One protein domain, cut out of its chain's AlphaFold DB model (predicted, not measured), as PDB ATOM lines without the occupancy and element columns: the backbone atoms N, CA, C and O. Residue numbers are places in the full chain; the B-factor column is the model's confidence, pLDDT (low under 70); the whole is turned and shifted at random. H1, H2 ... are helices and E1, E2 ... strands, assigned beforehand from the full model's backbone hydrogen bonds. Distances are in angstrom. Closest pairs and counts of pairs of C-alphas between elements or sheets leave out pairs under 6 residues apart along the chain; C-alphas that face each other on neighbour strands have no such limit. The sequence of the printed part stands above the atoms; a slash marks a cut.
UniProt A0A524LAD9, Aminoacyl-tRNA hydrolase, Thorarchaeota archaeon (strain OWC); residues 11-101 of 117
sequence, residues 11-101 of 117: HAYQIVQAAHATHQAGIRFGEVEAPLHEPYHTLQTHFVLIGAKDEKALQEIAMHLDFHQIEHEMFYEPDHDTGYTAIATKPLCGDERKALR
ATOM      1  N   HIS A  11     -46.744  -4.111  38.843       94.31
ATOM      2  CA  HIS A  11     -45.483  -4.872  38.757       94.31
ATOM      3  C   HIS A  11     -45.305  -5.667  37.449       94.31
ATOM      4  O   HIS A  11     -44.265  -5.586  36.800       94.31
ATOM      5  N   ALA A  12     -46.341  -6.387  37.006       95.12
ATOM      6  CA  ALA A  12     -46.292  -7.117  35.737       95.12
ATOM      7  C   ALA A  12     -46.064  -6.179  34.539       95.12
ATOM      8  O   ALA A  12     -45.346  -6.518  33.600       95.12
ATOM      9  N   TYR A  13     -46.641  -4.981  34.598       95.00
ATOM     10  CA  TYR A  13     -46.477  -3.966  33.574       95.00
ATOM     11  C   TYR A  13     -45.055  -3.406  33.556       95.00
ATOM     12  O   TYR A  13     -44.474  -3.263  32.488       95.00
ATOM     13  N   GLN A  14     -44.442  -3.203  34.723       96.19
ATOM     14  CA  GLN A  14     -43.047  -2.766  34.830       96.19
ATOM     15  C   GLN A  14     -42.092  -3.688  34.054       96.19
ATOM     16  O   GLN A  14     -41.235  -3.218  33.306       96.19
ATOM     17  N   ILE A  15     -42.278  -5.007  34.178       96.56
ATOM     18  CA  ILE A  15     -41.472  -6.015  33.473       96.56
ATOM     19  C   ILE A  15     -41.627  -5.876  31.952       96.56
ATOM     20  O   ILE A  15     -40.633  -5.872  31.224       96.56
ATOM     21  N   VAL A  16     -42.866  -5.740  31.472       96.56
ATOM     22  CA  VAL A  16     -43.178  -5.597  30.039       96.56
ATOM     23  C   VAL A  16     -42.558  -4.321  29.469       96.56
ATOM     24  O   VAL A  16     -41.895  -4.355  28.434       96.56
ATOM     25  N   GLN A  17     -42.696  -3.208  30.181       97.06
ATOM     26  CA  GLN A  17     -42.174  -1.909  29.762       97.06
ATOM     27  C   GLN A  17     -40.634  -1.883  29.753       97.06
ATOM     28  O   GLN A  17     -40.019  -1.386  28.808       97.06
ATOM     29  N   ALA A  18     -39.986  -2.516  30.738       97.81
ATOM     30  CA  ALA A  18     -38.534  -2.699  30.738       97.81
ATOM     31  C   ALA A  18     -38.054  -3.538  29.538       97.81
ATOM     32  O   ALA A  18     -37.022  -3.226  28.932       97.81
ATOM     33  N   ALA A  19     -38.805  -4.580  29.162       97.25
ATOM     34  CA  ALA A  19     -38.508  -5.391  27.984       97.25
ATOM     35  C   ALA A  19     -38.661  -4.587  26.683       97.25
ATOM     36  O   ALA A  19     -37.778  -4.651  25.827       97.25
ATOM     37  N   HIS A  20     -39.721  -3.784  26.553       96.62
ATOM     38  CA  HIS A  20     -39.919  -2.903  25.401       96.62
ATOM     39  C   HIS A  20     -38.785  -1.888  25.232       96.62
ATOM     40  O   HIS A  20     -38.207  -1.802  24.145       96.62
ATOM     41  N   ALA A  21     -38.412  -1.183  26.305       97.00
ATOM     42  CA  ALA A  21     -37.297  -0.238  26.281       97.00
ATOM     43  C   ALA A  21     -35.980  -0.927  25.897       97.00
ATOM     44  O   ALA A  21     -35.228  -0.430  25.061       97.00
ATOM     45  N   THR A  22     -35.725  -2.111  26.457       95.31
ATOM     46  CA  THR A  22     -34.526  -2.899  26.140       95.31
ATOM     47  C   THR A  22     -34.500  -3.332  24.675       95.31
ATOM     48  O   THR A  22     -33.459  -3.241  24.030       95.31
ATOM     49  N   HIS A  23     -35.635  -3.774  24.131       94.75
ATOM     50  CA  HIS A  23     -35.751  -4.183  22.735       94.75
ATOM     51  C   HIS A  23     -35.508  -3.013  21.772       94.75
ATOM     52  O   HIS A  23     -34.707  -3.145  20.849       94.75
ATOM     53  N   GLN A  24     -36.130  -1.854  22.011       94.25
ATOM     54  CA  GLN A  24     -35.907  -0.661  21.187       94.25
ATOM     55  C   GLN A  24     -34.455  -0.185  21.251       94.25
ATOM     56  O   GLN A  24     -33.841   0.076  20.217       94.25
ATOM     57  N   ALA A  25     -33.870  -0.148  22.447       93.00
ATOM     58  CA  ALA A  25     -32.471   0.210  22.613       93.00
ATOM     59  C   ALA A  25     -31.527  -0.824  21.972       93.00
ATOM     60  O   ALA A  25     -30.487  -0.451  21.441       93.00
ATOM     61  N   GLY A  26     -31.901  -2.106  21.943       90.75
ATOM     62  CA  GLY A  26     -31.190  -3.143  21.194       90.75
ATOM     63  C   GLY A  26     -31.223  -2.925  19.680       90.75
ATOM     64  O   GLY A  26     -30.214  -3.140  19.022       90.75
ATOM     65  N   ILE A  27     -32.340  -2.445  19.123       89.88
ATOM     66  CA  ILE A  27     -32.428  -2.056  17.703       89.88
ATOM     67  C   ILE A  27     -31.570  -0.815  17.427       89.88
ATOM     68  O   ILE A  27     -30.882  -0.758  16.411       89.88
ATOM     69  N   ARG A  28     -31.596   0.173  18.328       89.88
ATOM     70  CA  ARG A  28     -30.895   1.454  18.155       89.88
ATOM     71  C   ARG A  28     -29.380   1.347  18.335       89.88
ATOM     72  O   ARG A  28     -28.636   1.938  17.563       89.88
ATOM     73  N   PHE A  29     -28.931   0.635  19.365       87.00
ATOM     74  CA  PHE A  29     -27.519   0.540  19.764       87.00
ATOM     75  C   PHE A  29     -26.882  -0.805  19.395       87.00
ATOM     76  O   PHE A  29     -25.728  -1.066  19.736       87.00
ATOM     77  N   GLY A  30     -27.640  -1.692  18.751       77.75
ATOM     78  CA  GLY A  30     -27.180  -3.002  18.326       77.75
ATOM     79  C   GLY A  30     -26.295  -2.924  17.090       77.75
ATOM     80  O   GLY A  30     -26.768  -3.165  15.985       77.75
ATOM     81  N   GLU A  31     -25.007  -2.634  17.253       67.62
ATOM     82  CA  GLU A  31     -24.043  -2.806  16.164       67.62
ATOM     83  C   GLU A  31     -23.594  -4.275  16.082       67.62
ATOM     84  O   GLU A  31     -23.056  -4.845  17.036       67.62
ATOM     85  N   VAL A  32     -23.857  -4.905  14.932       55.75
ATOM     86  CA  VAL A  32     -23.563  -6.325  14.648       55.75
ATOM     87  C   VAL A  32     -22.087  -6.540  14.272       55.75
ATOM     88  O   VAL A  32     -21.596  -7.663  14.327       55.75
ATOM     89  N   GLU A  33     -21.366  -5.470  13.919       56.97
ATOM     90  CA  GLU A  33     -20.023  -5.549  13.324       56.97
ATOM     91  C   GLU A  33     -18.883  -5.077  14.236       56.97
ATOM     92  O   GLU A  33     -17.721  -5.096  13.824       56.97
ATOM     93  N   ALA A  34     -19.171  -4.679  15.480       59.66
ATOM     94  CA  ALA A  34     -18.106  -4.385  16.431       59.66
ATOM     95  C   ALA A  34     -17.232  -5.646  16.610       59.66
ATOM     96  O   ALA A  34     -17.769  -6.742  16.776       59.66
ATOM     97  N   PRO A  35     -15.891  -5.553  16.580       62.44
ATOM     98  CA  PRO A  35     -15.037  -6.698  16.875       62.44
ATOM     99  C   PRO A  35     -15.376  -7.290  18.250       62.44
ATOM    100  O   PRO A  35     -15.547  -6.544  19.211       62.44
ATOM    101  N   LEU A  36     -15.402  -8.624  18.382       62.44
ATOM    102  CA  LEU A  36     -15.714  -9.347  19.637       62.44
ATOM    103  C   LEU A  36     -14.887  -8.914  20.865       62.44
ATOM    104  O   LEU A  36     -15.229  -9.260  21.995       62.44
ATOM    105  N   HIS A  37     -13.783  -8.201  20.642       64.31
ATOM    106  CA  HIS A  37     -12.868  -7.708  21.666       64.31
ATOM    107  C   HIS A  37     -13.134  -6.255  22.098       64.31
ATOM    108  O   HIS A  37     -12.485  -5.790  23.032       64.31
ATOM    109  N   GLU A  38     -14.070  -5.543  21.462       66.00
ATOM    110  CA  GLU A  38     -14.461  -4.195  21.882       66.00
ATOM    111  C   GLU A  38     -15.338  -4.246  23.148       66.00
ATOM    112  O   GLU A  38     -16.259  -5.063  23.243       66.00
ATOM    113  N   PRO A  39     -15.126  -3.344  24.124       60.59
ATOM    114  CA  PRO A  39     -15.828  -3.358  25.408       60.59
ATOM    115  C   PRO A  39     -17.327  -3.011  25.304       60.59
ATOM    116  O   PRO A  39     -18.049  -3.105  26.298       60.59
ATOM    117  N   TYR A  40     -17.795  -2.629  24.112       64.50
ATOM    118  CA  TYR A  40     -19.191  -2.316  23.792       64.50
ATOM    119  C   TYR A  40     -19.878  -3.399  22.956       64.50
ATOM    120  O   TYR A  40     -20.990  -3.183  22.476       64.50
ATOM    121  N   HIS A  41     -19.238  -4.559  22.773       67.06
ATOM    122  CA  HIS A  41     -19.794  -5.618  21.947       67.06
ATOM    123  C   HIS A  41     -21.168  -6.065  22.462       67.06
ATOM    124  O   HIS A  41     -21.328  -6.483  23.611       67.06
ATOM    125  N   THR A  42     -22.164  -6.038  21.579       64.69
ATOM    126  CA  THR A  42     -23.576  -6.282  21.905       64.69
ATOM    127  C   THR A  42     -23.807  -7.657  22.543       64.69
ATOM    128  O   THR A  42     -24.565  -7.757  23.508       64.69
ATOM    129  N   LEU A  43     -23.068  -8.690  22.110       68.50
ATOM    130  CA  LEU A  43     -23.096 -10.041  22.707       68.50
ATOM    131  C   LEU A  43     -22.563 -10.133  24.153       68.50
ATOM    132  O   LEU A  43     -22.758 -11.159  24.797       68.50
ATOM    133  N   GLN A  44     -21.899  -9.096  24.675       72.50
ATOM    134  CA  GLN A  44     -21.407  -9.032  26.062       72.50
ATOM    135  C   GLN A  44     -22.194  -8.021  26.911       72.50
ATOM    136  O   GLN A  44     -21.767  -7.610  27.993       72.50
ATOM    137  N   THR A  45     -23.367  -7.599  26.433       82.50
ATOM    138  CA  THR A  45     -24.186  -6.615  27.136       82.50
ATOM    139  C   THR A  45     -24.757  -7.193  28.428       82.50
ATOM    140  O   THR A  45     -25.553  -8.127  28.421       82.50
ATOM    141  N   HIS A  46     -24.408  -6.574  29.554       87.81
ATOM    142  CA  HIS A  46     -25.053  -6.825  30.842       87.81
ATOM    143  C   HIS A  46     -26.193  -5.838  31.081       87.81
ATOM    144  O   HIS A  46     -26.050  -4.653  30.773       87.81
ATOM    145  N   PHE A  47     -27.284  -6.301  31.686       93.31
ATOM    146  CA  PHE A  47     -28.442  -5.480  32.031       93.31
ATOM    147  C   PHE A  47     -28.481  -5.194  33.532       93.31
ATOM    148  O   PHE A  47     -28.258  -6.088  34.346       93.31
ATOM    149  N   VAL A  48     -28.766  -3.944  33.894       96.00
ATOM    150  CA  VAL A  48     -28.999  -3.517  35.279       96.00
ATOM    151  C   VAL A  48     -30.330  -2.787  35.329       96.00
ATOM    152  O   VAL A  48     -30.504  -1.805  34.614       96.00
ATOM    153  N   LEU A  49     -31.251  -3.256  36.167       97.81
ATOM    154  CA  LEU A  49     -32.562  -2.639  36.345       97.81
ATOM    155  C   LEU A  49     -32.534  -1.661  37.530       97.81
ATOM    156  O   LEU A  49     -32.061  -1.997  38.618       97.81
ATOM    157  N   ILE A  50     -33.039  -0.451  37.310       98.12
ATOM    158  CA  ILE A  50     -33.113   0.655  38.265       98.12
ATOM    159  C   ILE A  50     -34.570   1.102  38.391       98.12
ATOM    160  O   ILE A  50     -35.262   1.266  37.389       98.12
ATOM    161  N   GLY A  51     -35.013   1.343  39.624       96.94
ATOM    162  CA  GLY A  51     -36.322   1.922  39.900       96.94
ATOM    163  C   GLY A  51     -36.329   3.445  39.751       96.94
ATOM    164  O   GLY A  51     -35.496   4.139  40.340       96.94
ATOM    165  N   ALA A  52     -37.282   3.967  38.989       97.19
ATOM    166  CA  ALA A  52     -37.682   5.367  38.982       97.19
ATOM    167  C   ALA A  52     -39.027   5.474  39.703       97.19
ATOM    168  O   ALA A  52     -39.930   4.691  39.442       97.19
ATOM    169  N   LYS A  53     -39.176   6.435  40.614       96.25
ATOM    170  CA  LYS A  53     -40.383   6.525  41.446       96.25
ATOM    171  C   LYS A  53     -41.664   6.721  40.623       96.25
ATOM    172  O   LYS A  53     -42.685   6.131  40.944       96.25
ATOM    173  N   ASP A  54     -41.600   7.599  39.630       96.62
ATOM    174  CA  ASP A  54     -42.714   8.049  38.800       96.62
ATOM    175  C   ASP A  54     -42.173   8.619  37.473       96.62
ATOM    176  O   ASP A  54     -40.959   8.630  37.235       96.62
ATOM    177  N   GLU A  55     -43.058   9.084  36.587       96.88
ATOM    178  CA  GLU A  55     -42.663   9.668  35.296       96.88
ATOM    179  C   GLU A  55     -41.768  10.898  35.448       96.88
ATOM    180  O   GLU A  55     -40.814  11.071  34.689       96.88
ATOM    181  N   LYS A  56     -42.017  11.732  36.460       97.62
ATOM    182  CA  LYS A  56     -41.186  12.907  36.714       97.62
ATOM    183  C   LYS A  56     -39.764  12.488  37.086       97.62
ATOM    184  O   LYS A  56     -38.808  13.028  36.534       97.62
ATOM    185  N   ALA A  57     -39.611  11.505  37.973       97.88
ATOM    186  CA  ALA A  57     -38.307  10.944  38.311       97.88
ATOM    187  C   ALA A  57     -37.620  10.334  37.077       97.88
ATOM    188  O   ALA A  57     -36.408  10.470  36.920       97.88
ATOM    189  N   LEU A  58     -38.383   9.702  36.179       97.81
ATOM    190  CA  LEU A  58     -37.867   9.168  34.919       97.81
ATOM    191  C   LEU A  58     -37.328  10.285  34.007       97.81
ATOM    192  O   LEU A  58     -36.222  10.172  33.484       97.81
ATOM    193  N   GLN A  59     -38.048  11.399  33.876       98.00
ATOM    194  CA  GLN A  59     -37.584  12.577  33.132       98.00
ATOM    195  C   GLN A  59     -36.342  13.219  33.778       98.00
ATOM    196  O   GLN A  59     -35.409  13.609  33.079       98.00
ATOM    197  N   GLU A  60     -36.276  13.287  35.112       98.38
ATOM    198  CA  GLU A  60     -35.082  13.746  35.840       98.38
ATOM    199  C   GLU A  60     -33.864  12.844  35.598       98.38
ATOM    200  O   GLU A  60     -32.736  13.330  35.486       98.38
ATOM    201  N   ILE A  61     -34.086  11.535  35.471       98.44
ATOM    202  CA  ILE A  61     -33.054  10.578  35.075       98.44
ATOM    203  C   ILE A  61     -32.597  10.843  33.638       98.44
ATOM    204  O   ILE A  61     -31.390  10.908  33.423       98.44
ATOM    205  N   ALA A  62     -33.509  11.044  32.682       98.44
ATOM    206  CA  ALA A  62     -33.154  11.373  31.296       98.44
ATOM    207  C   ALA A  62     -32.271  12.632  31.222       98.44
ATOM    208  O   ALA A  62     -31.171  12.587  30.677       98.44
ATOM    209  N   MET A  63     -32.670  13.709  31.910       98.44
ATOM    210  CA  MET A  63     -31.868  14.937  32.004       98.44
ATOM    211  C   MET A  63     -30.481  14.692  32.620       98.44
ATOM    212  O   MET A  63     -29.491  15.292  32.202       98.44
ATOM    213  N   HIS A  64     -30.385  13.809  33.621       98.19
ATOM    214  CA  HIS A  64     -29.100  13.419  34.211       98.19
ATOM    215  C   HIS A  64     -28.224  12.647  33.217       98.19
ATOM    216  O   HIS A  64     -27.015  12.872  33.167       98.19
ATOM    217  N   LEU A  65     -28.810  11.748  32.425       98.06
ATOM    218  CA  LEU A  65     -28.098  11.016  31.378       98.06
ATOM    219  C   LEU A  65     -27.589  11.971  30.291       98.06
ATOM    220  O   LEU A  65     -26.410  11.898  29.946       98.06
ATOM    221  N   ASP A  66     -28.421  12.914  29.841       98.00
ATOM    222  CA  ASP A  66     -28.042  13.952  28.873       98.00
ATOM    223  C   ASP A  66     -26.888  14.818  29.384       98.00
ATOM    224  O   ASP A  66     -25.900  15.033  28.678       98.00
ATOM    225  N   PHE A  67     -26.964  15.268  30.641       97.81
ATOM    226  CA  PHE A  67     -25.902  16.052  31.277       97.81
ATOM    227  C   PHE A  67     -24.556  15.310  31.291       97.81
ATOM    228  O   PHE A  67     -23.501  15.923  31.131       97.81
ATOM    229  N   HIS A  68     -24.589  13.987  31.456       96.94
ATOM    230  CA  HIS A  68     -23.407  13.126  31.422       96.94
ATOM    231  C   HIS A  68     -23.074  12.573  30.029       96.94
ATOM    232  O   HIS A  68     -22.169  11.745  29.922       96.94
ATOM    233  N   GLN A  69     -23.764  13.029  28.977       96.50
ATOM    234  CA  GLN A  69     -23.575  12.587  27.592       96.50
ATOM    235  C   GLN A  69     -23.728  11.064  27.420       96.50
ATOM    236  O   GLN A  69     -23.043  10.434  26.615       96.50
ATOM    237  N   ILE A  70     -24.627  10.457  28.199       95.62
ATOM    238  CA  ILE A  70     -24.964   9.039  28.097       95.62
ATOM    239  C   ILE A  70     -26.147   8.891  27.147       95.62
ATOM    240  O   ILE A  70     -27.283   9.226  27.485       95.62
ATOM    241  N   GLU A  71     -25.880   8.331  25.970       95.56
ATOM    242  CA  GLU A  71     -26.930   7.997  25.010       95.56
ATOM    243  C   GLU A  71     -27.932   7.000  25.597       95.56
ATOM    244  O   GLU A  71     -27.569   5.985  26.210       95.56
ATOM    245  N   HIS A  72     -29.210   7.302  25.396       97.31
ATOM    246  CA  HIS A  72     -30.317   6.519  25.911       97.31
ATOM    247  C   HIS A  72     -31.569   6.676  25.044       97.31
ATOM    248  O   HIS A  72     -31.687   7.615  24.259       97.31
ATOM    249  N   GLU A  73     -32.488   5.728  25.198       96.69
ATOM    250  CA  GLU A  73     -33.813   5.720  24.589       96.69
ATOM    251  C   GLU A  73     -34.865   5.826  25.695       96.69
ATOM    252  O   GLU A  73     -34.805   5.070  26.669       96.69
ATOM    253  N   MET A  74     -35.826   6.741  25.547       97.38
ATOM    254  CA  MET A  74     -37.014   6.796  26.399       97.38
ATOM    255  C   MET A  74     -38.157   6.041  25.722       97.38
ATOM    256  O   MET A  74     -38.527   6.362  24.595       97.38
ATOM    257  N   PHE A  75     -38.752   5.075  26.417       97.38
ATOM    258  CA  PHE A  75     -39.919   4.357  25.926       97.38
ATOM    259  C   PHE A  75     -41.203   5.091  26.323       97.38
ATOM    260  O   PHE A  75     -41.460   5.311  27.511       97.38
ATOM    261  N   TYR A  76     -41.991   5.468  25.317       95.88
ATOM    262  CA  TYR A  76     -43.300   6.097  25.463       95.88
ATOM    263  C   TYR A  76     -44.402   5.080  25.170       95.88
ATOM    264  O   TYR A  76     -44.399   4.457  24.108       95.88
ATOM    265  N   GLU A  77     -45.345   4.945  26.096       92.56
ATOM    266  CA  GLU A  77     -46.514   4.089  25.949       92.56
ATOM    267  C   GLU A  77     -47.689   4.903  25.378       92.56
ATOM    268  O   GLU A  77     -48.204   5.788  26.072       92.56
ATOM    269  N   PRO A  78     -48.112   4.644  24.125       87.38
ATOM    270  CA  PRO A  78     -49.217   5.372  23.505       87.38
ATOM    271  C   PRO A  78     -50.584   5.041  24.108       87.38
ATOM    272  O   PRO A  78     -51.510   5.846  23.982       87.38
ATOM    273  N   ASP A  79     -50.732   3.882  24.751       88.94
ATOM    274  CA  ASP A  79     -52.016   3.460  25.287       88.94
ATOM    275  C   ASP A  79     -52.311   4.107  26.652       88.94
ATOM    276  O   ASP A  79     -51.445   4.311  27.510       88.94
ATOM    277  N   HIS A  80     -53.593   4.417  26.871       78.88
ATOM    278  CA  HIS A  80     -54.140   4.876  28.156       78.88
ATOM    279  C   HIS A  80     -53.525   6.160  28.744       78.88
ATOM    280  O   HIS A  80     -53.656   6.381  29.946       78.88
ATOM    281  N   ASP A  81     -52.902   7.011  27.919       81.44
ATOM    282  CA  ASP A  81     -52.237   8.251  28.367       81.44
ATOM    283  C   ASP A  81     -51.168   7.985  29.450       81.44
ATOM    284  O   ASP A  81     -50.970   8.761  30.381       81.44
ATOM    285  N   THR A  82     -50.498   6.829  29.356       88.75
ATOM    286  CA  THR A  82     -49.530   6.361  30.362       88.75
ATOM    287  C   THR A  82     -48.232   7.179  30.345       88.75
ATOM    288  O   THR A  82     -47.578   7.324  31.385       88.75
ATOM    289  N   GLY A  83     -47.855   7.708  29.178       94.44
ATOM    290  CA  GLY A  83     -46.677   8.555  29.014       94.44
ATOM    291  C   GLY A  83     -45.371   7.764  28.939       94.44
ATOM    292  O   GLY A  83     -45.331   6.627  28.459       94.44
ATOM    293  N   TYR A  84     -44.274   8.360  29.410       97.69
ATOM    294  CA  TYR A  84     -42.993   7.654  29.472       97.69
ATOM    295  C   TYR A  84     -42.988   6.623  30.603       97.69
ATOM    296  O   TYR A  84     -43.300   6.938  31.757       97.69
ATOM    297  N   THR A  85     -42.604   5.387  30.287       97.69
ATOM    298  CA  THR A  85     -42.633   4.269  31.245       97.69
ATOM    299  C   THR A  85     -41.245   3.781  31.631       97.69
ATOM    300  O   THR A  85     -41.026   3.426  32.791       97.69
ATOM    301  N   ALA A  86     -40.295   3.798  30.697       98.44
ATOM    302  CA  ALA A  86     -38.955   3.273  30.911       98.44
ATOM    303  C   ALA A  86     -37.884   4.024  30.108       98.44
ATOM    304  O   ALA A  86     -38.176   4.712  29.133       98.44
ATOM    305  N   ILE A  87     -36.625   3.867  30.511       98.62
ATOM    306  CA  ILE A  87     -35.438   4.332  29.781       98.62
ATOM    307  C   ILE A  87     -34.475   3.165  29.630       98.62
ATOM    308  O   ILE A  87     -34.290   2.408  30.580       98.62
ATOM    309  N   ALA A  88     -33.794   3.057  28.493       98.12
ATOM    310  CA  ALA A  88     -32.665   2.149  28.321       98.12
ATOM    311  C   ALA A  88     -31.446   2.896  27.762       98.12
ATOM    312  O   ALA A  88     -31.520   3.550  26.726       98.12
ATOM    313  N   THR A  89     -30.303   2.801  28.445       96.69
ATOM    314  CA  THR A  89     -29.036   3.378  27.957       96.69
ATOM    315  C   THR A  89     -28.431   2.522  26.848       96.69
ATOM    316  O   THR A  89     -28.683   1.316  26.798       96.69
ATOM    317  N   LYS A  90     -27.490   3.075  26.073       92.75
ATOM    318  CA  LYS A  90     -26.518   2.251  25.332       92.75
ATOM    319  C   LYS A  90     -25.761   1.284  26.270       92.75
ATOM    320  O   LYS A  90     -25.770   1.465  27.501       92.75
ATOM    321  N   PRO A  91     -25.095   0.231  25.762       90.94
ATOM    322  CA  PRO A  91     -24.130  -0.523  26.558       90.94
ATOM    323  C   PRO A  91     -23.065   0.419  27.149       90.94
ATOM    324  O   PRO A  91     -22.505   1.244  26.439       90.94
ATOM    325  N   LEU A  92     -22.811   0.313  28.460       88.62
ATOM    326  CA  LEU A  92     -21.839   1.154  29.176       88.62
ATOM    327  C   LEU A  92     -20.719   0.297  29.748       88.62
ATOM    328  O   LEU A  92     -20.985  -0.776  30.314       88.62
ATOM    329  N   CYS A  93     -19.489   0.802  29.711       84.50
ATOM    330  CA  CYS A  93     -18.321   0.120  30.263       84.50
ATOM    331  C   CYS A  93     -17.470   1.058  31.136       84.50
ATOM    332  O   CYS A  93     -17.611   2.279  31.097       84.50
ATOM    333  N   GLY A  94     -16.630   0.470  31.994       85.75
ATOM    334  CA  GLY A  94     -15.651   1.202  32.803       85.75
ATOM    335  C   GLY A  94     -16.209   2.431  33.531       85.75
ATOM    336  O   GLY A  94     -17.122   2.333  34.359       85.75
ATOM    337  N   ASP A  95     -15.625   3.585  33.222       88.31
ATOM    338  CA  ASP A  95     -15.864   4.849  33.915       88.31
ATOM    339  C   ASP A  95     -17.211   5.503  33.595       88.31
ATOM    340  O   ASP A  95     -17.728   6.229  34.445       88.31
ATOM    341  N   GLU A  96     -17.844   5.181  32.464       87.38
ATOM    342  CA  GLU A  96     -19.178   5.700  32.118       87.38
ATOM    343  C   GLU A  96     -20.225   5.307  33.173       87.38
ATOM    344  O   GLU A  96     -21.149   6.060  33.481       87.38
ATOM    345  N   ARG A  97     -20.044   4.146  33.817       91.81
ATOM    346  CA  ARG A  97     -20.953   3.655  34.864       91.81
ATOM    347  C   ARG A  97     -20.892   4.486  36.149       91.81
ATOM    348  O   ARG A  97     -21.805   4.402  36.971       91.81
ATOM    349  N   LYS A  98     -19.834   5.284  36.360       94.25
ATOM    350  CA  LYS A  98     -19.660   6.091  37.583       94.25
ATOM    351  C   LYS A  98     -20.792   7.104  37.757       94.25
ATOM    352  O   LYS A  98     -21.252   7.281  38.883       94.25
ATOM    353  N   ALA A  99     -21.286   7.686  36.661       94.75
ATOM    354  CA  ALA A  99     -22.391   8.647  36.671       94.75
ATOM    355  C   ALA A  99     -23.715   8.053  37.187       94.75
ATOM    356  O   ALA A  99     -24.597   8.796  37.618       94.75
ATOM    357  N   LEU A 100     -23.851   6.721  37.175       95.88
ATOM    358  CA  LEU A 100     -25.080   6.017  37.547       95.88
ATOM    359  C   LEU A 100     -25.052   5.441  38.969       95.88
ATOM    360  O   LEU A 100     -26.058   4.922  39.440       95.88
ATOM    361  N   ARG A 101     -23.930   5.561  39.694       93.94
ATOM    362  CA  ARG A 101     -23.757   4.978  41.042       93.94
ATOM    363  C   ARG A 101     -24.727   5.511  42.098       93.94
ATOM    364  O   ARG A 101     -24.900   4.864  43.122       93.94
TER     365      ARG A 101
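What this domain is: This is residues 11 to 101 of the 117 residues of the protein "Aminoacyl-tRNA hydrolase" of Thorarchaeota archaeon (strain OWC) (UniProt A0A524LAD9). A twisted hairpin of two strands, E2 and E3, runs between two helices, with the long H1 over one side and H2 over the other, mostly over E3. E1 runs by itself beyond E3, H3 ends the fold near H2, and the long loop of residues 30 to 47 reaches out to one end of the long axis, with the hairpin's turn at the other. The 91 printed residues hold three named helices and three named strands in the order H1, E1, H2, E2, E3, H3, of mixed class; E2 and E3 are antiparallel. The whole is compact, with a radius of gyration of the C-alphas of 13.7 A, and elongated, spanning 43 by 24 by 19 A.

Where its parts are: H1, residues 11 to 29, begins at C-alpha 11 (-45.483, -4.872, 38.757) and is 26.7 A long. E1 is residues 48 to 52. H2, residues 55 to 67, is 18.4 A long. E2, residues 72 to 77, spans 16.4 A, and E3, residues 83 to 89, 18.4 A. H3, residues 94 to 100, ends at C-alpha 100 (-25.080, 6.017, 37.547).

How they stand to each other: E2 and E3 form a hairpin at 155 degrees; N 75 and O 86 are 2.8 A apart and N 88 and O 73 2.9 A, within hydrogen-bond range. The closest C-alphas of H1 and E3 are those of Ala 21 and Ala 88, 5.6 A; of H2 and E3, those of Glu 55 and Tyr 84, 6.2 A. H1 and H2 are apart. E1 pairs with no named strand but is near E3. H2 and H3 are near each other. Every O i to N i+4 pair is within hydrogen-bond range in H1 and H2; in H3 0 of 3 are, but 3 of 4 O i to N i+3 pairs.

The domain as a whole: The C-alphas of His 37 and His 80 are the two farthest apart, 43.6 A. The printed part has no cut. The link from H1 to E1 is long, 18 residues; the others are tight. Residues 31 to 43 are under 70 in pLDDT; the mean of the printed part is 89.4.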